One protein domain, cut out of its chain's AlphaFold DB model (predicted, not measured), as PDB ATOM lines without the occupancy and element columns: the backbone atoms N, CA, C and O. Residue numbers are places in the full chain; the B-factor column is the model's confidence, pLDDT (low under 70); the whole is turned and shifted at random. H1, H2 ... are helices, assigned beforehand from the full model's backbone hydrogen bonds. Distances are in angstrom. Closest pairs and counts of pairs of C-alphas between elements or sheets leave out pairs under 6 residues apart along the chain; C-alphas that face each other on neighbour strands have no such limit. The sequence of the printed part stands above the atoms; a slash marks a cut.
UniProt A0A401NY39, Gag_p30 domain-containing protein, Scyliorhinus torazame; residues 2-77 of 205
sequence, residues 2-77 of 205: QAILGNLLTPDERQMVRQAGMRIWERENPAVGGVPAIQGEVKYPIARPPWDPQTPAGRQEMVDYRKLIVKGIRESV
ATOM      1  N   GLN A   2     -45.773 -41.843  33.330       78.81
ATOM      2  CA  GLN A   2     -46.769 -42.933  33.397       78.81
ATOM      3  C   GLN A   2     -46.966 -43.512  34.813       78.81
ATOM      4  O   GLN A   2     -48.099 -43.658  35.247       78.81
ATOM      5  N   ALA A   3     -45.891 -43.730  35.583       83.38
ATOM      6  CA  ALA A   3     -45.997 -44.175  36.981       83.38
ATOM      7  C   ALA A   3     -46.730 -43.170  37.896       83.38
ATOM      8  O   ALA A   3     -47.514 -43.565  38.749       83.38
ATOM      9  N   ILE A   4     -46.517 -41.865  37.694       83.69
ATOM     10  CA  ILE A   4     -47.190 -40.808  38.467       83.69
ATOM     11  C   ILE A   4     -48.683 -40.793  38.127       83.69
ATOM     12  O   ILE A   4     -49.514 -40.812  39.025       83.69
ATOM     13  N   LEU A   5     -49.029 -40.827  36.836       84.19
ATOM     14  CA  LEU A   5     -50.424 -40.893  36.391       84.19
ATOM     15  C   LEU A   5     -51.108 -42.183  36.867       84.19
ATOM     16  O   LEU A   5     -52.265 -42.140  37.259       84.19
ATOM     17  N   GLY A   6     -50.389 -43.308  36.876       85.19
ATOM     18  CA  GLY A   6     -50.867 -44.597  37.380       85.19
ATOM     19  C   GLY A   6     -51.268 -44.578  38.855       85.19
ATOM     20  O   GLY A   6     -52.232 -45.243  39.216       85.19
ATOM     21  N   ASN A   7     -50.562 -43.792  39.676       87.75
ATOM     22  CA  ASN A   7     -50.859 -43.626  41.101       87.75
ATOM     23  C   ASN A   7     -51.956 -42.588  41.379       87.75
ATOM     24  O   ASN A   7     -52.632 -42.685  42.396       87.75
ATOM     25  N   LEU A   8     -52.098 -41.571  40.521       84.44
ATOM     26  CA  LEU A   8     -52.999 -40.436  40.763       84.44
ATOM     27  C   LEU A   8     -54.372 -40.566  40.100       84.44
ATOM     28  O   LEU A   8     -55.309 -39.918  40.549       84.44
ATOM     29  N   LEU A   9     -54.484 -41.335  39.017       82.88
ATOM     30  CA  LEU A   9     -55.678 -41.400  38.174       82.88
ATOM     31  C   LEU A   9     -56.141 -42.846  38.007       82.88
ATOM     32  O   LEU A   9     -55.316 -43.757  37.896       82.88
ATOM     33  N   THR A  10     -57.448 -43.047  37.894       85.69
ATOM     34  CA  THR A  10     -58.053 -44.337  37.532       85.69
ATOM     35  C   THR A  10     -57.704 -44.735  36.088       85.69
ATOM     36  O   THR A  10     -57.284 -43.891  35.290       85.69
ATOM     37  N   PRO A  11     -57.841 -46.020  35.703       85.31
ATOM     38  CA  PRO A  11     -57.636 -46.448  34.316       85.31
ATOM     39  C   PRO A  11     -58.432 -45.626  33.293       85.31
ATOM     40  O   PRO A  11     -57.855 -45.203  32.289       85.31
ATOM     41  N   ASP A  12     -59.695 -45.327  33.597       78.81
ATOM     42  CA  ASP A  12     -60.584 -44.566  32.718       78.81
ATOM     43  C   ASP A  12     -60.129 -43.111  32.584       78.81
ATOM     44  O   ASP A  12     -59.967 -42.610  31.471       78.81
ATOM     45  N   GLU A  13     -59.807 -42.441  33.695       82.56
ATOM     46  CA  GLU A  13     -59.284 -41.069  33.667       82.56
ATOM     47  C   GLU A  13     -57.973 -40.985  32.879       82.56
ATOM     48  O   GLU A  13     -57.782 -40.064  32.085       82.56
ATOM     49  N   ARG A  14     -57.072 -41.965  33.025       88.56
ATOM     50  CA  ARG A  14     -55.831 -42.015  32.230       88.56
ATOM     51  C   ARG A  14     -56.114 -42.172  30.742       88.56
ATOM     52  O   ARG A  14     -55.433 -41.544  29.926       88.56
ATOM     53  N   GLN A  15     -57.097 -42.993  30.381       88.81
ATOM     54  CA  GLN A  15     -57.522 -43.148  28.995       88.81
ATOM     55  C   GLN A  15     -58.120 -41.844  28.454       88.81
ATOM     56  O   GLN A  15     -57.765 -41.437  27.347       88.81
ATOM     57  N   MET A  16     -58.948 -41.150  29.237       88.81
ATOM     58  CA  MET A  16     -59.510 -39.852  28.861       88.81
ATOM     59  C   MET A  16     -58.415 -38.797  28.651       88.81
ATOM     60  O   MET A  16     -58.401 -38.140  27.609       88.81
ATOM     61  N   VAL A  17     -57.462 -38.677  29.583       90.31
ATOM     62  CA  VAL A  17     -56.303 -37.769  29.472       90.31
ATOM     63  C   VAL A  17     -55.520 -38.050  28.196       90.31
ATOM     64  O   VAL A  17     -55.183 -37.125  27.455       90.31
ATOM     65  N   ARG A  18     -55.240 -39.331  27.917       91.38
ATOM     66  CA  ARG A  18     -54.508 -39.739  26.715       91.38
ATOM     67  C   ARG A  18     -55.267 -39.359  25.446       91.38
ATOM     68  O   ARG A  18     -54.680 -38.752  24.557       91.38
ATOM     69  N   GLN A  19     -56.550 -39.704  25.351       92.06
ATOM     70  CA  GLN A  19     -57.372 -39.380  24.182       92.06
ATOM     71  C   GLN A  19     -57.454 -37.872  23.942       92.06
ATOM     72  O   GLN A  19     -57.297 -37.430  22.806       92.06
ATOM     73  N   ALA A  20     -57.640 -37.082  25.001       92.44
ATOM     74  CA  ALA A  20     -57.619 -35.628  24.911       92.44
ATOM     75  C   ALA A  20     -56.258 -35.117  24.415       92.44
ATOM     76  O   ALA A  20     -56.204 -34.340  23.467       92.44
ATOM     77  N   GLY A  21     -55.152 -35.615  24.978       94.25
ATOM     78  CA  GLY A  21     -53.799 -35.272  24.532       94.25
ATOM     79  C   GLY A  21     -53.557 -35.556  23.044       94.25
ATOM     80  O   GLY A  21     -52.997 -34.712  22.350       94.25
ATOM     81  N   MET A  22     -54.020 -36.701  22.530       93.75
ATOM     82  CA  MET A  22     -53.894 -37.042  21.104       93.75
ATOM     83  C   MET A  22     -54.696 -36.088  20.210       93.75
ATOM     84  O   MET A  22     -54.139 -35.537  19.264       93.75
ATOM     85  N   ARG A  23     -55.960 -35.807  20.561       92.44
ATOM     86  CA  ARG A  23     -56.806 -34.859  19.811       92.44
ATOM     87  C   ARG A  23     -56.218 -33.448  19.794       92.44
ATOM     88  O   ARG A  23     -56.277 -32.765  18.776       92.44
ATOM     89  N   ILE A  24     -55.644 -33.007  20.915       93.88
ATOM     90  CA  ILE A  24     -54.973 -31.705  21.029       93.88
ATOM     91  C   ILE A  24     -53.786 -31.631  20.070       93.88
ATOM     92  O   ILE A  24     -53.652 -30.642  19.354       93.88
ATOM     93  N   TRP A  25     -52.948 -32.671  20.042       93.56
ATOM     94  CA  TRP A  25     -51.805 -32.727  19.136       93.56
ATOM     95  C   TRP A  25     -52.240 -32.639  17.671       93.56
ATOM     96  O   TRP A  25     -51.719 -31.808  16.934       93.56
ATOM     97  N   GLU A  26     -53.213 -33.457  17.271       91.62
ATOM     98  CA  GLU A  26     -53.720 -33.515  15.895       91.62
ATOM     99  C   GLU A  26     -54.342 -32.185  15.455       91.62
ATOM    100  O   GLU A  26     -54.122 -31.734  14.333       91.62
ATOM    101  N   ARG A  27     -55.058 -31.512  16.362       91.25
ATOM    102  CA  ARG A  27     -55.628 -30.176  16.136       91.25
ATOM    103  C   ARG A  27     -54.556 -29.099  15.956       91.25
ATOM    104  O   ARG A  27     -54.737 -28.193  15.151       91.25
ATOM    105  N   GLU A  28     -53.470 -29.167  16.724       90.81
ATOM    106  CA  GLU A  28     -52.374 -28.186  16.679       90.81
ATOM    107  C   GLU A  28     -51.371 -28.456  15.543       90.81
ATOM    108  O   GLU A  28     -50.621 -27.556  15.175       90.81
ATOM    109  N   ASN A  29     -51.362 -29.668  14.979       88.44
ATOM    110  CA  ASN A  29     -50.408 -30.104  13.955       88.44
ATOM    111  C   ASN A  29     -51.135 -30.777  12.773       88.44
ATOM    112  O   ASN A  29     -50.958 -31.979  12.546       88.44
ATOM    113  N   PRO A  30     -51.969 -30.033  12.020       86.69
ATOM    114  CA  PRO A  30     -52.662 -30.578  10.858       86.69
ATOM    115  C   PRO A  30     -51.675 -30.947   9.742       86.69
ATOM    116  O   PRO A  30     -50.541 -30.469   9.699       86.69
ATOM    117  N   ALA A  31     -52.119 -31.783   8.802       83.44
ATOM    118  CA  ALA A  31     -51.348 -32.073   7.597       83.44
ATOM    119  C   ALA A  31     -51.189 -30.790   6.764       83.44
ATOM    120  O   ALA A  31     -52.166 -30.081   6.518       83.44
ATOM    121  N   VAL A  32     -49.969 -30.496   6.312       82.50
ATOM    122  CA  VAL A  32     -49.669 -29.301   5.508       82.50
ATOM    123  C   VAL A  32     -48.926 -29.723   4.246       82.50
ATOM    124  O   VAL A  32     -47.956 -30.473   4.310       82.50
ATOM    125  N   GLY A  33     -49.384 -29.236   3.087       74.88
ATOM    126  CA  GLY A  33     -48.643 -29.350   1.826       74.88
ATOM    127  C   GLY A  33     -48.346 -30.784   1.373       74.88
ATOM    128  O   GLY A  33     -47.258 -31.045   0.875       74.88
ATOM    129  N   GLY A  34     -49.278 -31.722   1.573       75.31
ATOM    130  CA  GLY A  34     -49.108 -33.126   1.167       75.31
ATOM    131  C   GLY A  34     -48.232 -33.971   2.100       75.31
ATOM    132  O   GLY A  34     -48.087 -35.167   1.865       75.31
ATOM    133  N   VAL A  35     -47.694 -33.391   3.178       76.38
ATOM    134  CA  VAL A  35     -47.003 -34.134   4.239       76.38
ATOM    135  C   VAL A  35     -48.045 -34.684   5.223       76.38
ATOM    136  O   VAL A  35     -48.824 -33.895   5.771       76.38
ATOM    137  N   PRO A  36     -48.089 -36.009   5.470       77.50
ATOM    138  CA  PRO A  36     -48.998 -36.586   6.457       77.50
ATOM    139  C   PRO A  36     -48.755 -36.014   7.858       77.50
ATOM    140  O   PRO A  36     -47.611 -35.862   8.287       77.50
ATOM    141  N   ALA A  37     -49.834 -35.729   8.593       83.75
ATOM    142  CA  ALA A  37     -49.737 -35.314   9.988       83.75
ATOM    143  C   ALA A  37     -49.127 -36.432  10.846       83.75
ATOM    144  O   ALA A  37     -49.460 -37.611  10.687       83.75
ATOM    145  N   ILE A  38     -48.267 -36.062  11.797       85.19
ATOM    146  CA  ILE A  38     -47.799 -36.999  12.821       85.19
ATOM    147  C   ILE A  38     -48.995 -37.336  13.712       85.19
ATOM    148  O   ILE A  38     -49.567 -36.443  14.334       85.19
ATOM    149  N   GLN A  39     -49.357 -38.615  13.788       87.50
ATOM    150  CA  GLN A  39     -50.491 -39.067  14.596       87.50
ATOM    151  C   GLN A  39     -50.241 -38.849  16.090       87.50
ATOM    152  O   GLN A  39     -49.116 -39.018  16.577       87.50
ATOM    153  N   GLY A  40     -51.304 -38.540  16.841       86.69
ATOM    154  CA  GLY A  40     -51.208 -38.308  18.282       86.69
ATOM    155  C   GLY A  40     -50.629 -39.499  19.053       86.69
ATOM    156  O   GLY A  40     -49.944 -39.304  20.055       86.69
ATOM    157  N   GLU A  41     -50.822 -40.728  18.568       88.12
ATOM    158  CA  GLU A  41     -50.283 -41.949  19.181       88.12
ATOM    159  C   GLU A  41     -48.748 -41.986  19.224       88.12
ATOM    160  O   GLU A  41     -48.175 -42.461  20.206       88.12
ATOM    161  N   VAL A  42     -48.078 -41.416  18.216       88.06
ATOM    162  CA  VAL A  42     -46.609 -41.314  18.176       88.06
ATOM    163  C   VAL A  42     -46.108 -40.383  19.280       88.06
ATOM    164  O   VAL A  42     -45.088 -40.650  19.918       88.06
ATOM    165  N   LYS A  43     -46.849 -39.300  19.539       89.81
ATOM    166  CA  LYS A  43     -46.513 -38.287  20.549       89.81
ATOM    167  C   LYS A  43     -47.024 -38.621  21.950       89.81
ATOM    168  O   LYS A  43     -46.502 -38.100  22.934       89.81
ATOM    169  N   TYR A  44     -48.003 -39.517  22.059       90.88
ATOM    170  CA  TYR A  44     -48.548 -40.019  23.321       90.88
ATOM    171  C   TYR A  44     -48.524 -41.563  23.372       90.88
ATOM    172  O   TYR A  44     -49.576 -42.226  23.381       90.88
ATOM    173  N   PRO A  45     -47.318 -42.158  23.443       87.94
ATOM    174  CA  PRO A  45     -47.146 -43.603  23.396       87.94
ATOM    175  C   PRO A  45     -47.663 -44.287  24.672       87.94
ATOM    176  O   PRO A  45     -47.575 -43.749  25.782       87.94
ATOM    177  N   ILE A  46     -48.204 -45.499  24.507       84.62
ATOM    178  CA  ILE A  46     -48.648 -46.367  25.615       84.62
ATOM    179  C   ILE A  46     -47.434 -47.018  26.286       84.62
ATOM    180  O   ILE A  46     -47.304 -46.998  27.510       84.62
ATOM    181  N   ALA A  47     -46.536 -47.577  25.475       85.50
ATOM    182  CA  ALA A  47     -45.288 -48.168  25.934       85.50
ATOM    183  C   ALA A  47     -44.207 -47.100  26.141       85.50
ATOM    184  O   ALA A  47     -44.325 -45.961  25.685       85.50
ATOM    185  N   ARG A  48     -43.122 -47.478  26.824       85.19
ATOM    186  CA  ARG A  48     -41.957 -46.607  26.983       85.19
ATOM    187  C   ARG A  48     -41.353 -46.301  25.601       85.19
ATOM    188  O   ARG A  48     -40.897 -47.238  24.948       85.19
ATOM    189  N   PRO A  49     -41.305 -45.030  25.168       87.19
ATOM    190  CA  PRO A  49     -40.705 -44.687  23.889       87.19
ATOM    191  C   PRO A  49     -39.172 -44.730  23.963       87.19
ATOM    192  O   PRO A  49     -38.603 -44.485  25.034       87.19
ATOM    193  N   PRO A  50     -38.485 -44.969  22.834       90.50
ATOM    194  CA  PRO A  50     -37.025 -44.992  22.748       90.50
ATOM    195  C   PRO A  50     -36.417 -43.574  22.695       90.50
ATOM    196  O   PRO A  50     -35.465 -43.325  21.963       90.50
ATOM    197  N   TRP A  51     -36.981 -42.609  23.427       91.56
ATOM    198  CA  TRP A  51     -36.484 -41.231  23.435       91.56
ATOM    199  C   TRP A  51     -35.218 -41.118  24.283       91.56
ATOM    200  O   TRP A  51     -35.259 -41.354  25.492       91.56
ATOM    201  N   ASP A  52     -34.108 -40.728  23.655       94.00
ATOM    202  CA  ASP A  52     -32.824 -40.532  24.330       94.00
ATOM    203  C   ASP A  52     -32.716 -39.118  24.944       94.00
ATOM    204  O   ASP A  52     -32.663 -38.132  24.197       94.00
ATOM    205  N   PRO A  53     -32.615 -38.985  26.283       91.56
ATOM    206  CA  PRO A  53     -32.423 -37.702  26.960       91.56
ATOM    207  C   PRO A  53     -31.147 -36.944  26.575       91.56
ATOM    208  O   PRO A  53     -31.085 -35.723  26.759       91.56
ATOM    209  N   GLN A  54     -30.130 -37.636  26.063       96.06
ATOM    210  CA  GLN A  54     -28.862 -37.020  25.671       96.06
ATOM    211  C   GLN A  54     -28.959 -36.314  24.317       96.06
ATOM    212  O   GLN A  54     -28.243 -35.341  24.067       96.06
ATOM    213  N   THR A  55     -29.929 -36.689  23.483       97.12
ATOM    214  CA  THR A  55     -30.150 -36.047  22.183       97.12
ATOM    215  C   THR A  55     -31.103 -34.851  22.287       97.12
ATOM    216  O   THR A  55     -32.087 -34.900  23.034       97.12
ATOM    217  N   PRO A  56     -30.880 -33.767  21.519       96.56
ATOM    218  CA  PRO A  56     -31.845 -32.671  21.419       96.56
ATOM    219  C   PRO A  56     -33.242 -33.142  20.987       96.56
ATOM    220  O   PRO A  56     -34.234 -32.709  21.570       96.56
ATOM    221  N   ALA A  57     -33.315 -34.076  20.032       93.56
ATOM    222  CA  ALA A  57     -34.572 -34.637  19.542       93.56
ATOM    223  C   ALA A  57     -35.340 -35.382  20.646       93.56
ATOM    224  O   ALA A  57     -36.498 -35.068  20.907       93.56
ATOM    225  N   GLY A  58     -34.691 -36.301  21.370       93.88
ATOM    226  CA  GLY A  58     -35.341 -37.031  22.463       93.88
ATOM    227  C   GLY A  58     -35.773 -36.124  23.619       93.88
ATOM    228  O   GLY A  58     -36.824 -36.349  24.224       93.88
ATOM    229  N   ARG A  59     -35.031 -35.040  23.900       95.31
ATOM    230  CA  ARG A  59     -35.480 -34.014  24.857       95.31
ATOM    231  C   ARG A  59     -36.737 -33.292  24.397       95.31
ATOM    232  O   ARG A  59     -37.624 -33.079  25.224       95.31
ATOM    233  N   GLN A  60     -36.823 -32.945  23.117       94.31
ATOM    234  CA  GLN A  60     -38.005 -32.294  22.563       94.31
ATOM    235  C   GLN A  60     -39.237 -33.199  22.674       94.31
ATOM    236  O   GLN A  60     -40.260 -32.761  23.194       94.31
ATOM    237  N   GLU A  61     -39.109 -34.479  22.317       92.94
ATOM    238  CA  GLU A  61     -40.197 -35.454  22.459       92.94
ATOM    239  C   GLU A  61     -40.699 -35.559  23.910       92.94
ATOM    240  O   GLU A  61     -41.900 -35.532  24.179       92.94
ATOM    241  N   MET A  62     -39.784 -35.585  24.886       92.50
ATOM    242  CA  MET A  62     -40.159 -35.589  26.303       92.50
ATOM    243  C   MET A  62     -40.867 -34.300  26.749       92.50
ATOM    244  O   MET A  62     -41.740 -34.358  27.622       92.50
ATOM    245  N   VAL A  63     -40.486 -33.140  26.207       93.75
ATOM    246  CA  VAL A  63     -41.148 -31.856  26.486       93.75
ATOM    247  C   VAL A  63     -42.558 -31.851  25.909       93.75
ATOM    248  O   VAL A  63     -43.500 -31.500  26.625       93.75
ATOM    249  N   ASP A  64     -42.714 -32.274  24.657       92.75
ATOM    250  CA  ASP A  64     -44.006 -32.341  23.979       92.75
ATOM    251  C   ASP A  64     -44.945 -33.297  24.713       92.75
ATOM    252  O   ASP A  64     -46.062 -32.920  25.065       92.75
ATOM    253  N   TYR A  65     -44.454 -34.477  25.088       92.94
ATOM    254  CA  TYR A  65     -45.212 -35.444  25.873       92.94
ATOM    255  C   TYR A  65     -45.707 -34.873  27.212       92.94
ATOM    256  O   TYR A  65     -46.880 -35.017  27.560       92.94
ATOM    257  N   ARG A  66     -44.853 -34.159  27.963       92.88
ATOM    258  CA  ARG A  66     -45.265 -33.502  29.221       92.88
ATOM    259  C   ARG A  66     -46.322 -32.424  28.980       92.88
ATOM    260  O   ARG A  66     -47.280 -32.343  29.749       92.88
ATOM    261  N   LYS A  67     -46.171 -31.614  27.928       94.50
ATOM    262  CA  LYS A  67     -47.161 -30.593  27.553       94.50
ATOM    263  C   LYS A  67     -48.501 -31.235  27.206       94.50
ATOM    264  O   LYS A  67     -49.526 -30.768  27.695       94.50
ATOM    265  N   LEU A  68     -48.491 -32.313  26.423       94.44
ATOM    266  CA  LEU A  68     -49.699 -33.046  26.049       94.44
ATOM    267  C   LEU A  68     -50.383 -33.690  27.256       94.44
ATOM    268  O   LEU A  68     -51.603 -33.632  27.327       94.44
ATOM    269  N   ILE A  69     -49.642 -34.217  28.238       92.38
ATOM    270  CA  ILE A  69     -50.230 -34.696  29.503       92.38
ATOM    271  C   ILE A  69     -50.959 -33.558  30.225       92.38
ATOM    272  O   ILE A  69     -52.109 -33.715  30.619       92.38
ATOM    273  N   VAL A  70     -50.313 -32.401  30.398       92.56
ATOM    274  CA  VAL A  70     -50.910 -31.268  31.130       92.56
ATOM    275  C   VAL A  70     -52.144 -30.727  30.409       92.56
ATOM    276  O   VAL A  70     -53.163 -30.468  31.050       92.56
ATOM    277  N   LYS A  71     -52.073 -30.565  29.083       92.62
ATOM    278  CA  LYS A  71     -53.218 -30.144  28.267       92.62
ATOM    279  C   LYS A  71     -54.331 -31.198  28.294       92.62
ATOM    280  O   LYS A  71     -55.483 -30.843  28.512       92.62
ATOM    281  N   GLY A  72     -53.968 -32.473  28.166       92.12
ATOM    282  CA  GLY A  72     -54.872 -33.617  28.238       92.12
ATOM    283  C   GLY A  72     -55.648 -33.641  29.546       92.12
ATOM    284  O   GLY A  72     -56.865 -33.670  29.495       92.12
ATOM    285  N   ILE A  73     -54.979 -33.499  30.698       88.50
ATOM    286  CA  ILE A  73     -55.636 -33.399  32.014       88.50
ATOM    287  C   ILE A  73     -56.618 -32.228  32.047       88.50
ATOM    288  O   ILE A  73     -57.750 -32.393  32.476       88.50
ATOM    289  N   ARG A  74     -56.231 -31.041  31.571       84.25
ATOM    290  CA  ARG A  74     -57.134 -29.877  31.582       84.25
ATOM    291  C   ARG A  74     -58.388 -30.076  30.730       84.25
ATOM    292  O   ARG A  74     -59.438 -29.562  31.098       84.25
ATOM    293  N   GLU A  75     -58.266 -30.767  29.603       86.06
ATOM    294  CA  GLU A  75     -59.369 -31.010  28.666       86.06
ATOM    295  C   GLU A  75     -60.198 -32.247  29.056       86.06
ATOM    296  O   GLU A  75     -61.391 -32.300  28.775       86.06
ATOM    297  N   SER A  76     -59.589 -33.224  29.738       80.12
ATOM    298  CA  SER A  76     -60.216 -34.494  30.102       80.12
ATOM    299  C   SER A  76     -60.752 -34.552  31.521       80.12
ATOM    300  O   SER A  76     -61.553 -35.441  31.789       80.12
ATOM    301  N   VAL A  77     -60.282 -33.694  32.438       65.75
ATOM    302  CA  VAL A  77     -60.887 -33.557  33.765       65.75
ATOM    303  C   VAL A  77     -62.352 -33.245  33.496       65.75
ATOM    304  O   VAL A  77     -62.646 -32.160  32.978       65.75
TER     305      VAL A  77
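Overview. This is residues 2 to 77 of the 205 residues of the protein "Gag_p30 domain-containing protein" of Scyliorhinus torazame (UniProt A0A401NY39). Two long helices stand steeply to each other: the last part of H4, residues 68 to 76, packs across H2, while short H3 packs on H2 and small H1 sits near H2's first part. The printed part has 76 residues with four named helices, H1 to H4 in order, and no named strand: all helix. It is compact, with a radius of gyration of the C-alphas of 13.0 A, and spans 40 by 29 by 18 A.

Along the chain. Find C-alpha 2 at (-46.769, -42.933, 33.397), where H1 runs to residue 8. H2 covers residues 11 to 28, 25.9 A; H3, residues 40 to 43; H4, residues 56 to 76, 29.7 A, ending at (-60.216, -34.494, 30.102).

Arrangement. Look at Gly 21 and Gly 72, the closest C-alphas of H2 and H4, 4.2 A apart; these helices touch at a steep tilt of 65 degrees, opposite ways. H3 touches H2 with C-alphas 40 and 22 at 4.1 A. H1 is close to H2 but not clearly touching. Every O i to N i+4 pair is within hydrogen-bond range in H1, H2 and H4; H3 is too short for one.

Size, cuts and confidence. The C-alphas farthest apart, Asn 7 and Gly 33, lie 41.8 A apart. The links H2 to H3 and H3 to H4 are long. Residue 77 is under 70 in pLDDT.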